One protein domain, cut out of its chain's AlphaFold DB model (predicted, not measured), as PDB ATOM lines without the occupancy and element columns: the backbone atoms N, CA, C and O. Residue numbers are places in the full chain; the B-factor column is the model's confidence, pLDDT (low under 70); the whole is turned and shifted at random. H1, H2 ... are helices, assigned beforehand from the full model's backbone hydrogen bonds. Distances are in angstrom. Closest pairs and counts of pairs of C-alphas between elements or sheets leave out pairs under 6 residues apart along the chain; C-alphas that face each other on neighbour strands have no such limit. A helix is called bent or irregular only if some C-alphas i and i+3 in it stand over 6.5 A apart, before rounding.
ATOM      1  N   THR A  40       6.479  29.024 -19.133       51.06
ATOM      2  CA  THR A  40       5.166  29.673 -19.228       51.06
ATOM      3  C   THR A  40       5.297  31.091 -18.677       51.06
ATOM      4  O   THR A  40       6.174  31.344 -17.846       51.06
ATOM      5  N   GLU A  41       4.431  32.009 -19.114       46.94
ATOM      6  CA  GLU A  41       4.435  33.422 -18.685       46.94
ATOM      7  C   GLU A  41       4.234  33.608 -17.166       46.94
ATOM      8  O   GLU A  41       4.530  34.666 -16.618       46.94
ATOM      9  N   CYS A  42       3.794  32.562 -16.460       46.16
ATOM     10  CA  CYS A  42       3.531  32.563 -15.024       46.16
ATOM     11  C   CYS A  42       4.616  31.787 -14.261       46.16
ATOM     12  O   CYS A  42       4.352  30.734 -13.678       46.16
ATOM     13  N   THR A  43       5.859  32.270 -14.262       49.53
ATOM     14  CA  THR A  43       6.901  31.699 -13.394       49.53
ATOM     15  C   THR A  43       6.723  32.241 -11.971       49.53
ATOM     16  O   THR A  43       6.748  33.451 -11.757       49.53
ATOM     17  N   PHE A  44       6.493  31.362 -10.989       50.44
ATOM     18  CA  PHE A  44       6.288  31.773  -9.596       50.44
ATOM     19  C   PHE A  44       7.528  32.495  -9.031       50.44
ATOM     20  O   PHE A  44       8.653  32.063  -9.294       50.44
ATOM     21  N   PRO A  45       7.351  33.559  -8.225       51.56
ATOM     22  CA  PRO A  45       8.465  34.246  -7.583       51.56
ATOM     23  C   PRO A  45       9.189  33.331  -6.585       51.56
ATOM     24  O   PRO A  45       8.586  32.452  -5.964       51.56
ATOM     25  N   LEU A  46      10.492  33.565  -6.403       48.84
ATOM     26  CA  LEU A  46      11.284  32.930  -5.348       48.84
ATOM     27  C   LEU A  46      10.642  33.199  -3.981       48.84
ATOM     28  O   LEU A  46      10.392  34.348  -3.621       48.84
ATOM     29  N   ALA A  47      10.387  32.131  -3.222       53.91
ATOM     30  CA  ALA A  47       9.819  32.237  -1.885       53.91
ATOM     31  C   ALA A  47      10.720  33.094  -0.979       53.91
ATOM     32  O   ALA A  47      11.940  32.921  -0.933       53.91
ATOM     33  N   GLU A  48      10.103  34.016  -0.247       62.88
ATOM     34  CA  GLU A  48      10.790  34.944   0.644       62.88
ATOM     35  C   GLU A  48      11.507  34.179   1.776       62.88
ATOM     36  O   GLU A  48      10.936  33.263   2.377       62.88
ATOM     37  N   LYS A  49      12.755  34.550   2.105       61.22
ATOM     38  CA  LYS A  49      13.583  33.848   3.116       61.22
ATOM     39  C   LYS A  49      12.881  33.681   4.472       61.22
ATOM     40  O   LYS A  49      13.091  32.682   5.156       61.22
ATOM     41  N   ASN A  50      12.012  34.620   4.838       61.22
ATOM     42  CA  ASN A  50      11.243  34.567   6.079       61.22
ATOM     43  C   ASN A  50      10.212  33.426   6.079       61.22
ATOM     44  O   ASN A  50      10.089  32.718   7.075       61.22
ATOM     45  N   ALA A  51       9.538  33.180   4.950       57.75
ATOM     46  CA  ALA A  51       8.597  32.071   4.809       57.75
ATOM     47  C   ALA A  51       9.307  30.706   4.854       57.75
ATOM     48  O   ALA A  51       8.786  29.754   5.434       57.75
ATOM     49  N   LEU A  52      10.526  30.621   4.303       58.66
ATOM     50  CA  LEU A  52      11.377  29.429   4.406       58.66
ATOM     51  C   LEU A  52      11.784  29.132   5.855       58.66
ATOM     52  O   LEU A  52      11.738  27.975   6.266       58.66
ATOM     53  N   ASN A  53      12.113  30.156   6.644       61.12
ATOM     54  CA  ASN A  53      12.478  29.984   8.052       61.12
ATOM     55  C   ASN A  53      11.302  29.472   8.903       61.12
ATOM     56  O   ASN A  53      11.504  28.621   9.766       61.12
ATOM     57  N   CYS A  54      10.065  29.894   8.609       59.22
ATOM     58  CA  CYS A  54       8.870  29.373   9.283       59.22
ATOM     59  C   CYS A  54       8.671  27.858   9.085       59.22
ATOM     60  O   CYS A  54       8.118  27.202   9.964       59.22
ATOM     61  N   LEU A  55       9.142  27.281   7.972       56.62
ATOM     62  CA  LEU A  55       9.022  25.843   7.680       56.62
ATOM     63  C   LEU A  55      10.002  24.963   8.478       56.62
ATOM     64  O   LEU A  55       9.871  23.736   8.460       56.62
ATOM     65  N   VAL A  56      10.993  25.568   9.143       63.84
ATOM     66  CA  VAL A  56      12.020  24.870   9.941       63.84
ATOM     67  C   VAL A  56      11.714  24.937  11.442       63.84
ATOM     68  O   VAL A  56      12.370  24.262  12.238       63.84
ATOM     69  N   ASN A  57      10.693  25.705  11.836       68.31
ATOM     70  CA  ASN A  57      10.301  25.839  13.232       68.31
ATOM     71  C   ASN A  57       9.917  24.480  13.846       68.31
ATOM     72  O   ASN A  57       9.343  23.620  13.167       68.31
ATOM     73  N   PRO A  58      10.243  24.259  15.132       71.69
ATOM     74  CA  PRO A  58       9.785  23.081  15.851       71.69
ATOM     75  C   PRO A  58       8.256  23.085  15.942       71.69
ATOM     76  O   PRO A  58       7.645  24.129  16.164       71.69
ATOM     77  N   ILE A  59       7.657  21.906  15.778       77.62
ATOM     78  CA  ILE A  59       6.204  21.732  15.843       77.62
ATOM     79  C   ILE A  59       5.731  21.997  17.270       77.62
ATOM     80  O   ILE A  59       6.280  21.428  18.217       77.62
ATOM     81  N   ILE A  60       4.686  22.809  17.409       84.38
ATOM     82  CA  ILE A  60       4.063  23.122  18.702       84.38
ATOM     83  C   ILE A  60       2.725  22.392  18.882       84.38
ATOM     84  O   ILE A  60       2.065  21.984  17.922       84.38
ATOM     85  N   GLU A  61       2.288  22.213  20.129       84.50
ATOM     86  CA  GLU A  61       1.060  21.471  20.449       84.50
ATOM     87  C   GLU A  61      -0.204  22.091  19.833       84.50
ATOM     88  O   GLU A  61      -1.146  21.381  19.453       84.50
ATOM     89  N   GLU A  62      -0.227  23.417  19.719       84.38
ATOM     90  CA  GLU A  62      -1.312  24.179  19.113       84.38
ATOM     91  C   GLU A  62      -1.477  23.834  17.630       84.38
ATOM     92  O   GLU A  62      -2.611  23.679  17.170       84.38
ATOM     93  N   GLU A  63      -0.376  23.642  16.899       81.50
ATOM     94  CA  GLU A  63      -0.390  23.244  15.487       81.50
ATOM     95  C   GLU A  63      -0.963  21.838  15.319       81.50
ATOM     96  O   GLU A  63      -1.803  21.611  14.447       81.50
ATOM     97  N   ILE A  64      -0.587  20.909  16.205       84.69
ATOM     98  CA  ILE A  64      -1.100  19.530  16.201       84.69
ATOM     99  C   ILE A  64      -2.621  19.538  16.391       84.69
ATOM    100  O   ILE A  64      -3.367  18.875  15.659       84.69
ATOM    101  N   ARG A  65      -3.112  20.334  17.351       86.25
ATOM    102  CA  ARG A  65      -4.552  20.498  17.570       86.25
ATOM    103  C   ARG A  65      -5.221  21.153  16.359       86.25
ATOM    104  O   ARG A  65      -6.240  20.647  15.891       86.25
ATOM    105  N   ALA A  66      -4.689  22.263  15.857       84.50
ATOM    106  CA  ALA A  66      -5.267  22.984  14.725       84.50
ATOM    107  C   ALA A  66      -5.377  22.083  13.485       84.50
ATOM    108  O   ALA A  66      -6.446  22.000  12.871       84.50
ATOM    109  N   ALA A  67      -4.326  21.316  13.187       82.75
ATOM    110  CA  ALA A  67      -4.308  20.335  12.112       82.75
ATOM    111  C   ALA A  67      -5.421  19.289  12.287       82.75
ATOM    112  O   ALA A  67      -6.216  19.088  11.365       82.75
ATOM    113  N   MET A  68      -5.570  18.692  13.477       83.12
ATOM    114  CA  MET A  68      -6.617  17.694  13.734       83.12
ATOM    115  C   MET A  68      -8.039  18.264  13.570       83.12
ATOM    116  O   MET A  68      -8.936  17.608  13.030       83.12
ATOM    117  N   PHE A  69      -8.279  19.500  14.009       84.31
ATOM    118  CA  PHE A  69      -9.601  20.130  13.912       84.31
ATOM    119  C   PHE A  69      -9.915  20.692  12.518       84.31
ATOM    120  O   PHE A  69     -11.090  20.868  12.195       84.31
ATOM    121  N   SER A  70      -8.908  20.883  11.659       80.81
ATOM    122  CA  SER A  70      -9.102  21.254  10.249       80.81
ATOM    123  C   SER A  70      -9.641  20.102   9.380       80.81
ATOM    124  O   SER A  70     -10.239  20.320   8.323       80.81
ATOM    125  N   MET A  71      -9.467  18.848   9.817       78.25
ATOM    126  CA  MET A  71      -9.866  17.674   9.040       78.25
ATOM    127  C   MET A  71     -11.394  17.508   8.980       78.25
ATOM    128  O   MET A  71     -12.102  17.600   9.982       78.25
ATOM    129  N   LYS A  72     -11.946  17.165   7.809       74.31
ATOM    130  CA  LYS A  72     -13.374  16.809   7.695       74.31
ATOM    131  C   LYS A  72     -13.651  15.494   8.438       74.31
ATOM    132  O   LYS A  72     -13.134  14.447   8.061       74.31
ATOM    133  N   GLY A  73     -14.541  15.531   9.431       65.19
ATOM    134  CA  GLY A  73     -14.786  14.411  10.352       65.19
ATOM    135  C   GLY A  73     -15.281  13.089   9.737       65.19
ATOM    136  O   GLY A  73     -15.179  12.054  10.392       65.19
ATOM    137  N   THR A  74     -15.812  13.098   8.508       58.34
ATOM    138  CA  THR A  74     -16.304  11.906   7.782       58.34
ATOM    139  C   THR A  74     -15.371  11.439   6.663       58.34
ATOM    140  O   THR A  74     -15.808  10.674   5.802       58.34
ATOM    141  N   LYS A  75     -14.127  11.935   6.608       62.88
ATOM    142  CA  LYS A  75     -13.121  11.381   5.692       62.88
ATOM    143  C   LYS A  75     -12.854   9.912   6.031       62.88
ATOM    144  O   LYS A  75     -13.098   9.484   7.163       62.88
ATOM    145  N   ALA A  76     -12.416   9.154   5.025       51.50
ATOM    146  CA  ALA A  76     -12.075   7.751   5.194       51.50
ATOM    147  C   ALA A  76     -11.074   7.601   6.356       51.50
ATOM    148  O   ALA A  76     -10.147   8.408   6.443       51.50
ATOM    149  N   PRO A  77     -11.294   6.645   7.274       52.56
ATOM    150  CA  PRO A  77     -10.339   6.378   8.337       52.56
ATOM    151  C   PRO A  77      -9.022   5.886   7.731       52.56
ATOM    152  O   PRO A  77      -9.047   5.141   6.746       52.56
ATOM    153  N   ASP A  78      -7.906   6.299   8.325       52.50
ATOM    154  CA  ASP A  78      -6.571   5.845   7.937       52.50
ATOM    155  C   ASP A  78      -6.348   4.390   8.417       52.50
ATOM    156  O   ASP A  78      -7.280   3.707   8.870       52.50
ATOM    157  N   SER A  79      -5.123   3.880   8.307       47.69
ATOM    158  CA  SER A  79      -4.701   2.544   8.753       47.69
ATOM    159  C   SER A  79      -5.176   2.183  10.177       47.69
ATOM    160  O   SER A  79      -5.553   1.032  10.435       47.69
ATOM    161  N   ASP A  80      -5.286   3.171  11.071       54.69
ATOM    162  CA  ASP A  80      -5.780   3.036  12.447       54.69
ATOM    163  C   ASP A  80      -7.273   2.652  12.548       54.69
ATOM    164  O   ASP A  80      -7.705   1.980  13.492       54.69
ATOM    165  N   GLY A  81      -8.080   2.981  11.536       62.00
ATOM    166  CA  GLY A  81      -9.517   2.741  11.506       62.00
ATOM    167  C   GLY A  81     -10.392   3.758  12.222       62.00
ATOM    168  O   GLY A  81     -11.606   3.533  12.281       62.00
ATOM    169  N   PHE A  82      -9.829   4.842  12.758       70.19
ATOM    170  CA  PHE A  82     -10.592   5.885  13.437       70.19
ATOM    171  C   PHE A  82     -10.780   7.090  12.509       70.19
ATOM    172  O   PHE A  82      -9.813   7.640  11.994       70.19
ATOM    173  N   PRO A  83     -12.019   7.553  12.266       71.44
ATOM    174  CA  PRO A  83     -12.212   8.766  11.482       71.44
ATOM    175  C   PRO A  83     -11.793   9.995  12.295       71.44
ATOM    176  O   PRO A  83     -11.914  10.007  13.520       71.44
ATOM    177  N   ALA A  84     -11.434  11.086  11.615       76.75
ATOM    178  CA  ALA A  84     -11.089  12.362  12.252       76.75
ATOM    179  C   ALA A  84     -12.143  12.850  13.273       76.75
ATOM    180  O   ALA A  84     -11.802  13.432  14.302       76.75
ATOM    181  N   SER A  85     -13.430  12.553  13.041       74.38
ATOM    182  CA  SER A  85     -14.514  12.883  13.980       74.38
ATOM    183  C   SER A  85     -14.373  12.226  15.356       74.38
ATOM    184  O   SER A  85     -14.865  12.783  16.336       74.38
ATOM    185  N   PHE A  86     -13.706  11.073  15.458       80.44
ATOM    186  CA  PHE A  86     -13.398  10.443  16.738       80.44
ATOM    187  C   PHE A  86     -12.446  11.327  17.550       80.44
ATOM    188  O   PHE A  86     -12.807  11.774  18.639       80.44
ATOM    189  N   TYR A  87     -11.281  11.657  16.998       82.56
ATOM    190  CA  TYR A  87     -10.282  12.485  17.674       82.56
ATOM    191  C   TYR A  87     -10.831  13.870  18.031       82.56
ATOM    192  O   TYR A  87     -10.657  14.327  19.156       82.56
ATOM    193  N   GLN A  88     -11.601  14.491  17.134       82.19
ATOM    194  CA  GLN A  88     -12.250  15.783  17.387       82.19
ATOM    195  C   GLN A  88     -13.269  15.716  18.532       82.19
ATOM    196  O   GLN A  88     -13.322  16.601  19.384       82.19
ATOM    197  N   GLN A  89     -14.086  14.657  18.581       79.44
ATOM    198  CA  GLN A  89     -15.116  14.504  19.608       79.44
ATOM    199  C   GLN A  89     -14.536  14.132  20.980       79.44
ATOM    200  O   GLN A  89     -15.119  14.490  22.008       79.44
ATOM    201  N   TYR A  90     -13.431  13.388  21.004       80.81
ATOM    202  CA  TYR A  90     -12.831  12.836  22.219       80.81
ATOM    203  C   TYR A  90     -11.479  13.466  22.562       80.81
ATOM    204  O   TYR A  90     -10.753  12.915  23.385       80.81
ATOM    205  N   TRP A  91     -11.165  14.636  21.997       85.75
ATOM    206  CA  TRP A  91      -9.878  15.312  22.176       85.75
ATOM    207  C   TRP A  91      -9.495  15.522  23.645       85.75
ATOM    208  O   TRP A  91      -8.341  15.368  24.006       85.75
ATOM    209  N   ALA A  92     -10.467  15.797  24.520       83.00
ATOM    210  CA  ALA A  92     -10.220  15.944  25.957       83.00
ATOM    211  C   ALA A  92      -9.680  14.670  26.639       83.00
ATOM    212  O   ALA A  92      -9.207  14.740  27.765       83.00
ATOM    213  N   VAL A  93      -9.807  13.507  25.992       81.56
ATOM    214  CA  VAL A  93      -9.341  12.213  26.504       81.56
ATOM    215  C   VAL A  93      -8.087  11.750  25.769       81.56
ATOM    216  O   VAL A  93      -7.162  11.280  26.412       81.56
ATOM    217  N   VAL A  94      -8.064  11.851  24.435       85.25
ATOM    218  CA  VAL A  94      -6.973  11.295  23.607       85.25
ATOM    219  C   VAL A  94      -5.951  12.332  23.150       85.25
ATOM    220  O   VAL A  94      -4.899  11.961  22.648       85.25
ATOM    221  N   GLY A  95      -6.262  13.623  23.285       86.81
ATOM    222  CA  GLY A  95      -5.473  14.705  22.701       86.81
ATOM    223  C   GLY A  95      -4.044  14.750  23.227       86.81
ATOM    224  O   GLY A  95      -3.136  14.986  22.446       86.81
ATOM    225  N   GLU A  96      -3.843  14.452  24.511       89.00
ATOM    226  CA  GLU A  96      -2.511  14.469  25.120       89.00
ATOM    227  C   GLU A  96      -1.611  13.357  24.574       89.00
ATOM    228  O   GLU A  96      -0.505  13.616  24.111       89.00
ATOM    229  N   ASN A  97      -2.129  12.129  24.493       86.31
ATOM    230  CA  ASN A  97      -1.413  11.017  23.869       86.31
ATOM    231  C   ASN A  97      -1.102  11.289  22.392       86.31
ATOM    232  O   ASN A  97      -0.019  10.951  21.928       86.31
ATOM    233  N   VAL A  98      -2.038  11.896  21.652       85.94
ATOM    234  CA  VAL A  98      -1.825  12.245  20.238       85.94
ATOM    235  C   VAL A  98      -0.705  13.274  20.097       85.94
ATOM    236  O   VAL A  98       0.180  13.077  19.270       85.94
ATOM    237  N   LYS A  99      -0.708  14.340  20.908       86.88
ATOM    238  CA  LYS A  99       0.370  15.337  20.903       86.88
ATOM    239  C   LYS A  99       1.720  14.696  21.199       86.88
ATOM    240  O   LYS A  99       2.650  14.907  20.434       86.88
ATOM    241  N   GLN A 100       1.803  13.885  22.254       85.75
ATOM    242  CA  GLN A 100       3.051  13.254  22.675       85.75
ATOM    243  C   GLN A 100       3.638  12.365  21.574       85.75
ATOM    244  O   GLN A 100       4.804  12.512  21.230       85.75
ATOM    245  N   VAL A 101       2.812  11.511  20.959       84.38
ATOM    246  CA  VAL A 101       3.240  10.639  19.852       84.38
ATOM    247  C   VAL A 101       3.757  11.454  18.669       84.38
ATOM    248  O   VAL A 101       4.769  11.091  18.072       84.38
ATOM    249  N   VAL A 102       3.082  12.554  18.324       82.88
ATOM    250  CA  VAL A 102       3.543  13.431  17.244       82.88
ATOM    251  C   VAL A 102       4.862  14.090  17.637       82.88
ATOM    252  O   VAL A 102       5.811  13.991  16.877       82.88
ATOM    253  N   LEU A 103       4.970  14.698  18.819       83.94
ATOM    254  CA  LEU A 103       6.205  15.347  19.272       83.94
ATOM    255  C   LEU A 103       7.393  14.377  19.300       83.94
ATOM    256  O   LEU A 103       8.469  14.727  18.819       83.94
ATOM    257  N   ASP A 104       7.198  13.157  19.801       81.69
ATOM    258  CA  ASP A 104       8.244  12.132  19.850       81.69
ATOM    259  C   ASP A 104       8.696  11.709  18.444       81.69
ATOM    260  O   ASP A 104       9.895  11.575  18.205       81.69
ATOM    261  N   ALA A 105       7.777  11.629  17.475       75.62
ATOM    262  CA  ALA A 105       8.116  11.340  16.080       75.62
ATOM    263  C   ALA A 105       9.016  12.407  15.418       75.62
ATOM    264  O   ALA A 105       9.644  12.123  14.399       75.62
ATOM    265  N   PHE A 106       9.096  13.623  15.972       73.06
ATOM    266  CA  PHE A 106       9.946  14.707  15.458       73.06
ATOM    267  C   PHE A 106      11.227  14.957  16.281       73.06
ATOM    268  O   PHE A 106      12.026  15.813  15.871       73.06
ATOM    269  N   LYS A 107      11.442  14.230  17.392       72.25
ATOM    270  CA  LYS A 107      12.647  14.322  18.246       72.25
ATOM    271  C   LYS A 107      13.833  13.530  17.686       72.25
ATOM    272  O   LYS A 107      14.906  14.104  17.517       72.25
ATOM    273  N   ASP A 108      13.628  12.262  17.334       65.62
ATOM    274  CA  ASP A 108      14.697  11.360  16.875       65.62
ATOM    275  C   ASP A 108      14.888  11.461  15.357       65.62
ATOM    276  O   ASP A 108      14.423  10.628  14.576       65.62
ATOM    277  N   ARG A 109      15.541  12.539  14.915       65.94
ATOM    278  CA  ARG A 109      15.807  12.764  13.488       65.94
ATOM    279  C   ARG A 109      16.956  11.876  13.015       65.94
ATOM    280  O   ARG A 109      18.030  11.871  13.606       65.94
TER     281      ARG A 109
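What this domain is: This is residues 40 to 109 of the 558 residues of the protein "Ribonuclease H" of Senna tora (UniProt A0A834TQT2). Start with the longest helix, H3, sharply kinked near residue 92; H2 packs on it as the other half of a helical hairpin, and together with the loop between them they make a small body. From this body residues 40 to 57 stick out as an arm with the short helix H1 in it, and this arm makes much of the length. You have 70 residues printed, with three named helices in the order H1, H2, H3 and no named strand; the class is all helix. The whole is only just loose, close to extended, with a radius of gyration of the C-alphas of 16.5 A, and spans 48 by 30 by 20 A.

Where its parts are: Find C-alpha 84 at (-11.089, 12.362, 12.252); from there H3 runs through residues 84 to 105, 19.6 A from first to last C-alpha, and ends at C-alpha 105 at (8.116, 11.340, 16.080). H3 is irregular: C-alphas 89 and 92 are 8.1 A apart, and it has a kink of 114 degrees near residue 92. Look next at H2, residues 61 to 70, 14.4 A long, beginning at C-alpha 61 at (1.060, 21.471, 20.449). H1 is residues 49 to 54, 9.0 A long.

How they stand to each other: H2 and H3 touch and form a helical hairpin; look at Phe 69 and Gln 88, whose C-alphas are their closest, 6.2 A apart. Their lines stand at a steep tilt of 39 degrees, opposite ways, though the line of H3 is a rough one. H1 is apart from both H2 and H3. In H1 and H2 every O i to N i+4 pair is within hydrogen-bond range; in H3, 14 of 18 are.

The domain as a whole: The farthest C-alphas, those of Glu 41 and Val 93, are 51.8 A apart. The printed part has no cut. The link from H2 to H3, residues 71 to 83, is long; that from H1 to H2 is short. In the B-factor column, pLDDT is under 70 at residues 40 to 57, 73 to 81 and 108 to 109.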